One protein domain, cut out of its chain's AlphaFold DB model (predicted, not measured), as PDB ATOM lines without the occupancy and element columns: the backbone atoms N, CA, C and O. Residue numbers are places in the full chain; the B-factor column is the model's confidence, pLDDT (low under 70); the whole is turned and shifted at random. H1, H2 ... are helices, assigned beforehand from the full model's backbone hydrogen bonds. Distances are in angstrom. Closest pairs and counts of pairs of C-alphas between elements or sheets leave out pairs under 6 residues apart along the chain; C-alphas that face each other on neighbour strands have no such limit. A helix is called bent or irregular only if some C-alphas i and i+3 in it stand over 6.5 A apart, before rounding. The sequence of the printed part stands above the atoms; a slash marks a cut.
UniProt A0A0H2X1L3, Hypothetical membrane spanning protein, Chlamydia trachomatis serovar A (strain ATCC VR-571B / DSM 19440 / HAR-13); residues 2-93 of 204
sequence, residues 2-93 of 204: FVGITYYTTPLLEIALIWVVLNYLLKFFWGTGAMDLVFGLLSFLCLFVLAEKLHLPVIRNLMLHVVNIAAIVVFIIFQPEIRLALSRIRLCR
ATOM      1  N   PHE A   2      90.386 183.053 113.717       54.19
ATOM      2  CA  PHE A   2      90.275 181.592 113.908       54.19
ATOM      3  C   PHE A   2      91.325 180.725 113.178       54.19
ATOM      4  O   PHE A   2      91.670 179.664 113.677       54.19
ATOM      5  N   VAL A   3      91.891 181.181 112.051       55.09
ATOM      6  CA  VAL A   3      92.830 180.376 111.230       55.09
ATOM      7  C   VAL A   3      94.227 180.228 111.867       55.09
ATOM      8  O   VAL A   3      94.915 179.238 111.636       55.09
ATOM      9  N   GLY A   4      94.643 181.180 112.711       55.72
ATOM     10  CA  GLY A   4      95.963 181.155 113.359       55.72
ATOM     11  C   GLY A   4      96.075 180.157 114.517       55.72
ATOM     12  O   GLY A   4      97.142 179.596 114.737       55.72
ATOM     13  N   ILE A   5      94.971 179.887 115.222       58.81
ATOM     14  CA  ILE A   5      94.938 178.945 116.354       58.81
ATOM     15  C   ILE A   5      95.046 177.503 115.841       58.81
ATOM     16  O   ILE A   5      95.817 176.712 116.379       58.81
ATOM     17  N   THR A   6      94.362 177.190 114.736       58.94
ATOM     18  CA  THR A   6      94.422 175.871 114.088       58.94
ATOM     19  C   THR A   6      95.811 175.511 113.564       58.94
ATOM     20  O   THR A   6      96.151 174.335 113.552       58.94
ATOM     21  N   TYR A   7      96.636 176.495 113.184       62.47
ATOM     22  CA  TYR A   7      97.984 176.253 112.646       62.47
ATOM     23  C   TYR A   7      98.995 175.816 113.723       62.47
ATOM     24  O   TYR A   7     100.002 175.191 113.408       62.47
ATOM     25  N   TYR A   8      98.732 176.134 114.997       62.41
ATOM     26  CA  TYR A   8      99.611 175.782 116.120       62.41
ATOM     27  C   TYR A   8      99.167 174.503 116.842       62.41
ATOM     28  O   TYR A   8      99.991 173.785 117.407       62.41
ATOM     29  N   THR A   9      97.870 174.184 116.817       64.81
ATOM     30  CA  THR A   9      97.321 172.991 117.482       64.81
ATOM     31  C   THR A   9      97.524 171.703 116.684       64.81
ATOM     32  O   THR A   9      97.651 170.640 117.284       64.81
ATOM     33  N   THR A  10      97.579 171.774 115.349       70.12
ATOM     34  CA  THR A  10      97.805 170.603 114.483       70.12
ATOM     35  C   THR A  10      99.176 169.938 114.673       70.12
ATOM     36  O   THR A  10      99.177 168.725 114.888       70.12
ATOM     37  N   PRO A  11     100.327 170.647 114.708       72.25
ATOM     38  CA  PRO A  11     101.620 169.992 114.925       72.25
ATOM     39  C   PRO A  11     101.742 169.403 116.336       72.25
ATOM     40  O   PRO A  11     102.379 168.375 116.535       72.25
ATOM     41  N   LEU A  12     101.098 170.022 117.328       75.06
ATOM     42  CA  LEU A  12     101.093 169.537 118.709       75.06
ATOM     43  C   LEU A  12     100.317 168.215 118.832       75.06
ATOM     44  O   LEU A  12     100.765 167.295 119.518       75.06
ATOM     45  N   LEU A  13      99.196 168.100 118.111       73.62
ATOM     46  CA  LEU A  13      98.423 166.865 117.999       73.62
ATOM     47  C   LEU A  13      99.201 165.776 117.241       73.62
ATOM     48  O   LEU A  13      99.209 164.628 117.679       73.62
ATOM     49  N   GLU A  14      99.889 166.124 116.149       62.16
ATOM     50  CA  GLU A  14     100.720 165.176 115.390       62.16
ATOM     51  C   GLU A  14     101.890 164.638 116.217       62.16
ATOM     52  O   GLU A  14     102.108 163.429 116.256       62.16
ATOM     53  N   ILE A  15     102.608 165.503 116.938       78.50
ATOM     54  CA  ILE A  15     103.726 165.088 117.798       78.50
ATOM     55  C   ILE A  15     103.227 164.179 118.929       78.50
ATOM     56  O   ILE A  15     103.858 163.162 119.219       78.50
ATOM     57  N   ALA A  16     102.080 164.498 119.538       77.25
ATOM     58  CA  ALA A  16     101.469 163.656 120.564       77.25
ATOM     59  C   ALA A  16     101.030 162.290 120.004       77.25
ATOM     60  O   ALA A  16     101.271 161.261 120.636       77.25
ATOM     61  N   LEU A  17     100.444 162.262 118.802       73.62
ATOM     62  CA  LEU A  17     100.042 161.028 118.125       73.62
ATOM     63  C   LEU A  17     101.258 160.145 117.806       73.62
ATOM     64  O   LEU A  17     101.258 158.957 118.131       73.62
ATOM     65  N   ILE A  18     102.318 160.729 117.238       74.50
ATOM     66  CA  ILE A  18     103.575 160.027 116.951       74.50
ATOM     67  C   ILE A  18     104.182 159.485 118.248       74.50
ATOM     68  O   ILE A  18     104.598 158.330 118.286       74.50
ATOM     69  N   TRP A  19     104.190 160.269 119.329       82.44
ATOM     70  CA  TRP A  19     104.721 159.846 120.628       82.44
ATOM     71  C   TRP A  19     103.969 158.644 121.223       82.44
ATOM     72  O   TRP A  19     104.613 157.724 121.735       82.44
ATOM     73  N   VAL A  20     102.632 158.612 121.123       77.75
ATOM     74  CA  VAL A  20     101.801 157.484 121.587       77.75
ATOM     75  C   VAL A  20     102.028 156.238 120.730       77.75
ATOM     76  O   VAL A  20     102.270 155.161 121.277       77.75
ATOM     77  N   VAL A  21     101.994 156.374 119.401       70.38
ATOM     78  CA  VAL A  21     102.205 155.252 118.469       70.38
ATOM     79  C   VAL A  21     103.609 154.672 118.628       70.38
ATOM     80  O   VAL A  21     103.766 153.456 118.707       70.38
ATOM     81  N   LEU A  22     104.626 155.529 118.745       74.88
ATOM     82  CA  LEU A  22     106.012 155.111 118.933       74.88
ATOM     83  C   LEU A  22     106.208 154.405 120.280       74.88
ATOM     84  O   LEU A  22     106.857 153.364 120.321       74.88
ATOM     85  N   ASN A  23     105.609 154.913 121.364       72.88
ATOM     86  CA  ASN A  23     105.633 154.230 122.662       72.88
ATOM     87  C   ASN A  23     104.973 152.855 122.599       72.88
ATOM     88  O   ASN A  23     105.515 151.892 123.135       72.88
ATOM     89  N   TYR A  24     103.818 152.750 121.946       72.19
ATOM     90  CA  TYR A  24     103.100 151.485 121.841       72.19
ATOM     91  C   TYR A  24     103.879 150.465 121.006       72.19
ATOM     92  O   TYR A  24     103.988 149.303 121.394       72.19
ATOM     93  N   LEU A  25     104.488 150.919 119.909       61.91
ATOM     94  CA  LEU A  25     105.351 150.105 119.065       61.91
ATOM     95  C   LEU A  25     106.582 149.634 119.854       61.91
ATOM     96  O   LEU A  25     106.806 148.434 119.970       61.91
ATOM     97  N   LEU A  26     107.309 150.539 120.513       68.25
ATOM     98  CA  LEU A  26     108.455 150.184 121.360       68.25
ATOM     99  C   LEU A  26     108.075 149.189 122.468       68.25
ATOM    100  O   LEU A  26     108.799 148.225 122.697       68.25
ATOM    101  N   LYS A  27     106.919 149.362 123.118       67.38
ATOM    102  CA  LYS A  27     106.454 148.474 124.196       67.38
ATOM    103  C   LYS A  27     105.977 147.107 123.687       67.38
ATOM    104  O   LYS A  27     106.149 146.121 124.394       67.38
ATOM    105  N   PHE A  28     105.437 147.035 122.468       60.84
ATOM    106  CA  PHE A  28     105.107 145.781 121.774       60.84
ATOM    107  C   PHE A  28     106.366 144.983 121.409       60.84
ATOM    108  O   PHE A  28     106.374 143.756 121.491       60.84
ATOM    109  N   PHE A  29     107.452 145.676 121.066       60.28
ATOM    110  CA  PHE A  29     108.729 145.037 120.759       60.28
ATOM    111  C   PHE A  29     109.513 144.605 122.025       60.28
ATOM    112  O   PHE A  29     110.238 143.612 121.962       60.28
ATOM    113  N   TRP A  30     109.305 145.251 123.188       56.59
ATOM    114  CA  TRP A  30     110.062 145.063 124.455       56.59
ATOM    115  C   TRP A  30     109.840 143.768 125.249       56.59
ATOM    116  O   TRP A  30     110.234 143.681 126.410       56.59
ATOM    117  N   GLY A  31     109.252 142.742 124.635       60.72
ATOM    118  CA  GLY A  31     108.970 141.459 125.288       60.72
ATOM    119  C   GLY A  31     109.694 140.245 124.705       60.72
ATOM    120  O   GLY A  31     109.470 139.136 125.181       60.72
ATOM    121  N   THR A  32     110.524 140.402 123.668       67.06
ATOM    122  CA  THR A  32     111.122 139.258 122.955       67.06
ATOM    123  C   THR A  32     112.629 139.432 122.784       67.06
ATOM    124  O   THR A  32     113.083 140.511 122.421       67.06
ATOM    125  N   GLY A  33     113.420 138.368 122.974       65.94
ATOM    126  CA  GLY A  33     114.873 138.390 122.703       65.94
ATOM    127  C   GLY A  33     115.231 138.730 121.245       65.94
ATOM    128  O   GLY A  33     116.371 139.057 120.935       65.94
ATOM    129  N   ALA A  34     114.244 138.723 120.342       66.75
ATOM    130  CA  ALA A  34     114.374 139.247 118.986       66.75
ATOM    131  C   ALA A  34     114.699 140.752 118.960       66.75
ATOM    132  O   ALA A  34     115.297 141.237 118.003       66.75
ATOM    133  N   MET A  35     114.337 141.494 120.008       72.38
ATOM    134  CA  MET A  35     114.553 142.931 120.080       72.38
ATOM    135  C   MET A  35     116.037 143.293 120.226       72.38
ATOM    136  O   MET A  35     116.495 144.226 119.570       72.38
ATOM    137  N   ASP A  36     116.803 142.511 120.990       76.62
ATOM    138  CA  ASP A  36     118.256 142.688 121.113       76.62
ATOM    139  C   ASP A  36     118.953 142.473 119.762       76.62
ATOM    140  O   ASP A  36     119.855 143.223 119.385       76.62
ATOM    141  N   LEU A  37     118.474 141.499 118.978       81.69
ATOM    142  CA  LEU A  37     118.965 141.235 117.626       81.69
ATOM    143  C   LEU A  37     118.641 142.393 116.667       81.69
ATOM    144  O   LEU A  37     119.496 142.806 115.883       81.69
ATOM    145  N   VAL A  38     117.425 142.945 116.745       82.00
ATOM    146  CA  VAL A  38     116.992 144.087 115.923       82.00
ATOM    147  C   VAL A  38     117.782 145.350 116.267       82.00
ATOM    148  O   VAL A  38     118.268 146.018 115.355       82.00
ATOM    149  N   PHE A  39     117.967 145.671 117.552       78.94
ATOM    150  CA  PHE A  39     118.786 146.817 117.963       78.94
ATOM    151  C   PHE A  39     120.260 146.634 117.589       78.94
ATOM    152  O   PHE A  39     120.890 147.592 117.137       78.94
ATOM    153  N   GLY A  40     120.799 145.416 117.704       79.06
ATOM    154  CA  GLY A  40     122.147 145.086 117.238       79.06
ATOM    155  C   GLY A  40     122.311 145.301 115.730       79.06
ATOM    156  O   GLY A  40     123.251 145.973 115.300       79.06
ATOM    157  N   LEU A  41     121.361 144.809 114.929       85.88
ATOM    158  CA  LEU A  41     121.351 144.990 113.475       85.88
ATOM    159  C   LEU A  41     121.202 146.467 113.079       85.88
ATOM    160  O   LEU A  41     121.919 146.945 112.200       85.88
ATOM    161  N   LEU A  42     120.306 147.204 113.741       84.06
ATOM    162  CA  LEU A  42     120.078 148.626 113.480       84.06
ATOM    163  C   LEU A  42     121.308 149.468 113.837       84.06
ATOM    164  O   LEU A  42     121.697 150.346 113.067       84.06
ATOM    165  N   SER A  43     121.945 149.179 114.976       78.62
ATOM    166  CA  SER A  43     123.191 149.824 115.400       78.62
ATOM    167  C   SER A  43     124.321 149.565 114.399       78.62
ATOM    168  O   SER A  43     124.997 150.502 113.970       78.62
ATOM    169  N   PHE A  44     124.469 148.318 113.936       84.56
ATOM    170  CA  PHE A  44     125.450 147.953 112.912       84.56
ATOM    171  C   PHE A  44     125.200 148.678 111.580       84.56
ATOM    172  O   PHE A  44     126.132 149.227 110.991       84.56
ATOM    173  N   LEU A  45     123.944 148.743 111.124       86.56
ATOM    174  CA  LEU A  45     123.573 149.443 109.892       86.56
ATOM    175  C   LEU A  45     123.819 150.957 110.000       86.56
ATOM    176  O   LEU A  45     124.356 151.566 109.076       86.56
ATOM    177  N   CYS A  46     123.476 151.557 111.142       81.75
ATOM    178  CA  CYS A  46     123.738 152.968 111.422       81.75
ATOM    179  C   CYS A  46     125.242 153.273 111.370       81.75
ATOM    180  O   CYS A  46     125.658 154.212 110.688       81.75
ATOM    181  N   LEU A  47     126.066 152.439 112.016       76.56
ATOM    182  CA  LEU A  47     127.522 152.571 111.998       76.56
ATOM    183  C   LEU A  47     128.094 152.443 110.578       76.56
ATOM    184  O   LEU A  47     129.000 153.194 110.222       76.56
ATOM    185  N   PHE A  48     127.543 151.546 109.757       80.38
ATOM    186  CA  PHE A  48     127.961 151.368 108.366       80.38
ATOM    187  C   PHE A  48     127.688 152.619 107.519       80.38
ATOM    188  O   PHE A  48     128.595 153.136 106.865       80.38
ATOM    189  N   VAL A  49     126.467 153.163 107.595       84.31
ATOM    190  CA  VAL A  49     126.085 154.403 106.892       84.31
ATOM    191  C   VAL A  49     126.915 155.591 107.381       84.31
ATOM    192  O   VAL A  49     127.318 156.447 106.592       84.31
ATOM    193  N   LEU A  50     127.195 155.651 108.684       76.88
ATOM    194  CA  LEU A  50     128.023 156.699 109.268       76.88
ATOM    195  C   LEU A  50     129.475 156.597 108.770       76.88
ATOM    196  O   LEU A  50     130.041 157.603 108.351       76.88
ATOM    197  N   ALA A  51     130.052 155.393 108.723       76.94
ATOM    198  CA  ALA A  51     131.395 155.158 108.190       76.94
ATOM    199  C   ALA A  51     131.515 155.516 106.697       76.94
ATOM    200  O   ALA A  51     132.560 156.010 106.265       76.94
ATOM    201  N   GLU A  52     130.449 155.306 105.921       78.31
ATOM    202  CA  GLU A  52     130.374 155.712 104.517       78.31
ATOM    203  C   GLU A  52     130.305 157.238 104.373       78.31
ATOM    204  O   GLU A  52     131.119 157.820 103.654       78.31
ATOM    205  N   LYS A  53     129.420 157.904 105.130       77.62
ATOM    206  CA  LYS A  53     129.295 159.372 105.117       77.62
ATOM    207  C   LYS A  53     130.558 160.094 105.588       77.62
ATOM    208  O   LYS A  53     130.896 161.137 105.038       77.62
ATOM    209  N   LEU A  54     131.252 159.554 106.589       77.69
ATOM    210  CA  LEU A  54     132.520 160.098 107.091       77.69
ATOM    211  C   LEU A  54     133.736 159.701 106.234       77.69
ATOM    212  O   LEU A  54     134.853 160.071 106.584       77.69
ATOM    213  N   HIS A  55     133.543 158.975 105.123       81.38
ATOM    214  CA  HIS A  55     134.618 158.524 104.234       81.38
ATOM    215  C   HIS A  55     135.748 157.787 104.981       81.38
ATOM    216  O   HIS A  55     136.928 158.060 104.773       81.38
ATOM    217  N   LEU A  56     135.404 156.820 105.840       80.56
ATOM    218  CA  LEU A  56     136.369 156.009 106.597       80.56
ATOM    219  C   LEU A  56     136.640 154.673 105.872       80.56
ATOM    220  O   LEU A  56     135.958 153.677 106.142       80.56
ATOM    221  N   PRO A  57     137.629 154.586 104.952       78.44
ATOM    222  CA  PRO A  57     137.809 153.411 104.094       78.44
ATOM    223  C   PRO A  57     138.223 152.152 104.864       78.44
ATOM    224  O   PRO A  57     137.806 151.056 104.497       78.44
ATOM    225  N   VAL A  58     139.002 152.301 105.941       79.25
ATOM    226  CA  VAL A  58     139.482 151.174 106.757       79.25
ATOM    227  C   VAL A  58     138.329 150.526 107.526       79.25
ATOM    228  O   VAL A  58     138.154 149.313 107.455       79.25
ATOM    229  N   ILE A  59     137.502 151.332 108.207       72.06
ATOM    230  CA  ILE A  59     136.352 150.837 108.982       72.06
ATOM    231  C   ILE A  59     135.320 150.199 108.050       72.06
ATOM    232  O   ILE A  59     134.846 149.102 108.334       72.06
ATOM    233  N   ARG A  60     135.034 150.825 106.901       79.62
ATOM    234  CA  ARG A  60     134.134 150.250 105.892       79.62
ATOM    235  C   ARG A  60     134.610 148.869 105.434       79.62
ATOM    236  O   ARG A  60     133.817 147.932 105.402       79.62
ATOM    237  N   ASN A  61     135.896 148.728 105.102       78.94
ATOM    238  CA  ASN A  61     136.438 147.452 104.634       78.94
ATOM    239  C   ASN A  61     136.418 146.380 105.738       78.94
ATOM    240  O   ASN A  61     136.055 145.236 105.480       78.94
ATOM    241  N   LEU A  62     136.720 146.760 106.985       79.38
ATOM    242  CA  LEU A  62     136.609 145.868 108.142       79.38
ATOM    243  C   LEU A  62     135.167 145.377 108.349       79.38
ATOM    244  O   LEU A  62     134.951 144.178 108.523       79.38
ATOM    245  N   MET A  63     134.178 146.273 108.277       78.25
ATOM    246  CA  MET A  63     132.766 145.900 108.405       78.25
ATOM    247  C   MET A  63     132.320 144.941 107.295       78.25
ATOM    248  O   MET A  63     131.619 143.976 107.586       78.25
ATOM    249  N   LEU A  64     132.767 145.136 106.047       89.38
ATOM    250  CA  LEU A  64     132.472 144.209 104.944       89.38
ATOM    251  C   LEU A  64     133.051 142.808 105.188       89.38
ATOM    252  O   LEU A  64     132.375 141.811 104.935       89.38
ATOM    253  N   HIS A  65     134.270 142.711 105.726       90.75
ATOM    254  CA  HIS A  65     134.849 141.418 106.103       90.75
ATOM    255  C   HIS A  65     134.044 140.725 107.210       90.75
ATOM    256  O   HIS A  65     133.793 139.523 107.114       90.75
ATOM    257  N   VAL A  66     133.584 141.477 108.219       86.50
ATOM    258  CA  VAL A  66     132.713 140.950 109.281       86.50
ATOM    259  C   VAL A  66     131.390 140.435 108.708       86.50
ATOM    260  O   VAL A  66     130.987 139.326 109.050       86.50
ATOM    261  N   VAL A  67     130.747 141.178 107.798       91.81
ATOM    262  CA  VAL A  67     129.499 140.744 107.137       91.81
ATOM    263  C   VAL A  67     129.706 139.455 106.347       91.81
ATOM    264  O   VAL A  67     128.889 138.542 106.457       91.81
ATOM    265  N   ASN A  68     130.805 139.338 105.599       94.12
ATOM    266  CA  ASN A  68     131.099 138.130 104.826       94.12
ATOM    267  C   ASN A  68     131.262 136.889 105.721       94.12
ATOM    268  O   ASN A  68     130.695 135.840 105.421       94.12
ATOM    269  N   ILE A  69     131.991 137.004 106.837       95.00
ATOM    270  CA  ILE A  69     132.153 135.898 107.797       95.00
ATOM    271  C   ILE A  69     130.814 135.577 108.473       95.00
ATOM    272  O   ILE A  69     130.438 134.408 108.571       95.00
ATOM    273  N   ALA A  70     130.068 136.603 108.892       90.25
ATOM    274  CA  ALA A  70     128.760 136.436 109.515       90.25
ATOM    275  C   ALA A  70     127.771 135.721 108.581       90.25
ATOM    276  O   ALA A  70     127.070 134.817 109.028       90.25
ATOM    277  N   ALA A  71     127.757 136.051 107.287       93.62
ATOM    278  CA  ALA A  71     126.907 135.392 106.296       93.62
ATOM    279  C   ALA A  71     127.202 133.885 106.184       93.62
ATOM    280  O   ALA A  71     126.269 133.086 106.121       93.62
ATOM    281  N   ILE A  72     128.479 133.485 106.220       95.12
ATOM    282  CA  ILE A  72     128.877 132.067 106.200       95.12
ATOM    283  C   ILE A  72     128.400 131.352 107.471       95.12
ATOM    284  O   ILE A  72     127.826 130.269 107.387       95.12
ATOM    285  N   VAL A  73     128.597 131.958 108.646       95.50
ATOM    286  CA  VAL A  73     128.159 131.380 109.931       95.50
ATOM    287  C   VAL A  73     126.640 131.225 109.972       95.50
ATOM    288  O   VAL A  73     126.143 130.156 110.319       95.50
ATOM    289  N   VAL A  74     125.905 132.262 109.566       91.00
ATOM    290  CA  VAL A  74     124.443 132.231 109.439       91.00
ATOM    291  C   VAL A  74     124.030 131.103 108.494       91.00
ATOM    292  O   VAL A  74     123.197 130.287 108.865       91.00
ATOM    293  N   PHE A  75     124.650 130.976 107.319       92.00
ATOM    294  CA  PHE A  75     124.341 129.892 106.381       92.00
ATOM    295  C   PHE A  75     124.538 128.491 106.989       92.00
ATOM    296  O   PHE A  75     123.699 127.618 106.780       92.00
ATOM    297  N   ILE A  76     125.607 128.281 107.765       93.44
ATOM    298  CA  ILE A  76     125.871 127.008 108.460       93.44
ATOM    299  C   ILE A  76     124.804 126.735 109.528       93.44
ATOM    300  O   ILE A  76     124.287 125.623 109.603       93.44
ATOM    301  N   ILE A  77     124.456 127.743 110.332       91.44
ATOM    302  CA  ILE A  77     123.445 127.610 111.392       91.44
ATOM    303  C   ILE A  77     122.065 127.318 110.797       91.44
ATOM    304  O   ILE A  77     121.364 126.474 111.340       91.44
ATOM    305  N   PHE A  78     121.707 127.976 109.687       90.94
ATOM    306  CA  PHE A  78     120.406 127.844 109.019       90.94
ATOM    307  C   PHE A  78     120.322 126.686 108.001       90.94
ATOM    308  O   PHE A  78     119.319 126.509 107.297       90.94
ATOM    309  N   GLN A  79     121.384 125.888 107.874       90.00
ATOM    310  CA  GLN A  79     121.412 124.722 106.996       90.00
ATOM    311  C   GLN A  79     120.295 123.684 107.284       90.00
ATOM    312  O   GLN A  79     119.692 123.195 106.316       90.00
ATOM    313  N   PRO A  80     119.982 123.300 108.545       83.00
ATOM    314  CA  PRO A  80     118.960 122.288 108.823       83.00
ATOM    315  C   PRO A  80     117.535 122.755 108.483       83.00
ATOM    316  O   PRO A  80     116.715 121.941 108.048       83.00
ATOM    317  N   GLU A  81     117.234 124.047 108.593       87.38
ATOM    318  CA  GLU A  81     115.932 124.638 108.272       87.38
ATOM    319  C   GLU A  81     115.677 124.614 106.765       87.38
ATOM    320  O   GLU A  81     114.592 124.219 106.333       87.38
ATOM    321  N   ILE A  82     116.683 124.964 105.953       81.50
ATOM    322  CA  ILE A  82     116.592 124.889 104.484       81.50
ATOM    323  C   ILE A  82     116.332 123.442 104.049       81.50
ATOM    324  O   ILE A  82     115.481 123.181 103.192       81.50
ATOM    325  N   ARG A  83     117.017 122.482 104.681       84.62
ATOM    326  CA  ARG A  83     116.805 121.049 104.434       84.62
ATOM    327  C   ARG A  83     115.370 120.621 104.765       84.62
ATOM    328  O   ARG A  83     114.769 119.881 103.985       84.62
ATOM    329  N   LEU A  84     114.817 121.096 105.880       79.44
ATOM    330  CA  LEU A  84     113.446 120.797 106.305       79.44
ATOM    331  C   LEU A  84     112.387 121.474 105.417       79.44
ATOM    332  O   LEU A  84     111.333 120.899 105.146       79.44
ATOM    333  N   ALA A  85     112.642 122.693 104.945       81.19
ATOM    334  CA  ALA A  85     111.739 123.383 104.027       81.19
ATOM    335  C   ALA A  85     111.648 122.644 102.678       81.19
ATOM    336  O   ALA A  85     110.554 122.433 102.152       81.19
ATOM    337  N   LEU A  86     112.785 122.170 102.155       77.19
ATOM    338  CA  LEU A  86     112.845 121.389 100.914       77.19
ATOM    339  C   LEU A  86     112.177 120.012 101.031       77.19
ATOM    340  O   LEU A  86     111.608 119.529 100.049       77.19
ATOM    341  N   SER A  87     112.212 119.377 102.208       72.25
ATOM    342  CA  SER A  87     111.538 118.087 102.404       72.25
ATOM    343  C   SER A  87     110.014 118.221 102.329       72.25
ATOM    344  O   SER A  87     109.377 117.406 101.665       72.25
ATOM    345  N   ARG A  88     109.429 119.286 102.898       67.31
ATOM    346  CA  ARG A  88     107.978 119.551 102.790       67.31
ATOM    347  C   ARG A  88     107.524 119.777 101.347       67.31
ATOM    348  O   ARG A  88     106.446 119.340 100.960       67.31
ATOM    349  N   ILE A  89     108.362 120.411 100.524       69.00
ATOM    350  CA  ILE A  89     108.055 120.656  99.105       69.00
ATOM    351  C   ILE A  89     107.963 119.339  98.314       69.00
ATOM    352  O   ILE A  89     107.149 119.235  97.396       69.00
ATOM    353  N   ARG A  90     108.745 118.310  98.674       59.25
ATOM    354  CA  ARG A  90     108.659 116.984  98.034       59.25
ATOM    355  C   ARG A  90     107.369 116.236  98.381       59.25
ATOM    356  O   ARG A  90     106.832 115.561  97.509       59.25
ATOM    357  N   LEU A  91     106.856 116.398  99.597       56.50
ATOM    358  CA  LEU A  91     105.669 115.683 100.087       56.50
ATOM    359  C   LEU A  91     104.367 116.173  99.433       56.50
ATOM    360  O   LEU A  91     103.448 115.388  99.213       56.50
ATOM    361  N   CYS A  92     104.322 117.420  98.951       53.41
ATOM    362  CA  CYS A  92     103.213 117.895  98.112       53.41
ATOM    363  C   CYS A  92     103.068 117.149  96.772       53.41
ATOM    364  O   CYS A  92     102.022 117.274  96.135       53.41
ATOM    365  N   ARG A  93     104.073 116.378  96.325       50.75
ATOM    366  CA  ARG A  93     103.996 115.616  95.067       50.75
ATOM    367  C   ARG A  93     103.408 114.209  95.229       50.75
ATOM    368  O   ARG A  93     103.013 113.624  94.228       50.75
TER     369      ARG A  93
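What this domain is: This is residues 2 to 93 of the 204 residues of the protein "Hypothetical membrane spanning protein" of Chlamydia trachomatis serovar A (strain ATCC VR-571B / DSM 19440 / HAR-13) (UniProt A0A0H2X1L3). A long, straight arm, H1, leads to one leg of an open V made by H2 and H3, and H4 runs on as a short tail from the far end of H3, giving an open zigzag of helices with no shared core. The legs of the V come together only near the turn that joins them, with residues 48 to 52 of H2 and 57 to 63 of H3; residues 2 to 25 and 65 to 93 stick out free. The printed part has 92 residues with four named helices, H1, H2, H3 and H4 in chain order, and no named strand; its class is all helix. It is extended, with a radius of gyration of the C-alphas of 22.4 A, and its spans are 68 by 47 by 26 A, an outline only just flat.

Where its parts are: The longest helix, H1, covers residues 2 to 29 and measures 41.5 A from first to last C-alpha, beginning at C-alpha 2 at (90.275, 181.592, 113.908). H1 is neither bent nor irregular, but only just: C-alphas 8 and 11 are 6.2 A apart. H2, residues 34 to 53, measures 28.6 A and begins at C-alpha 34 at (114.374, 139.247, 118.986). H3, residues 57 to 77, measures 30.4 A. H4, residues 79 to 91, measures 19.4 A and ends at C-alpha 91 at (105.669, 115.683, 100.087).

How they stand to each other: H1 touches no helix. H1 and H2 are close but not clearly touching, with the closest C-alphas, those of Phe 29 and Met 35, 6.2 A apart. They run opposite ways at a steep tilt of 60 degrees. H2 and H3 touch and form a helical hairpin, running opposite ways at a shallow tilt of 30 degrees. Their closest C-alphas are those of Ala 51 and Arg 60, 6.1 A apart, and their centres are 13.5 A apart. H3 and H4 meet only through their link. H1 is apart from H3 and from H4, and H2 is apart from H4. In H2, H3 and H4 every O i to N i+4 pair is within hydrogen-bond range; in H1 19 of 24 are.

The domain as a whole: The two C-alphas farthest apart are those of Phe 2 and Arg 93, the first and last printed residues, at 70.0 A. The printed part has no cut. The links H1 to H2, H2 to H3 and H3 to H4 are tight, with 4, 3 and 1 residues. The mean pLDDT of the printed part is 76.1, and it is under 70 at residues 2 to 9, 14, 25 to 34 and 88 to 93.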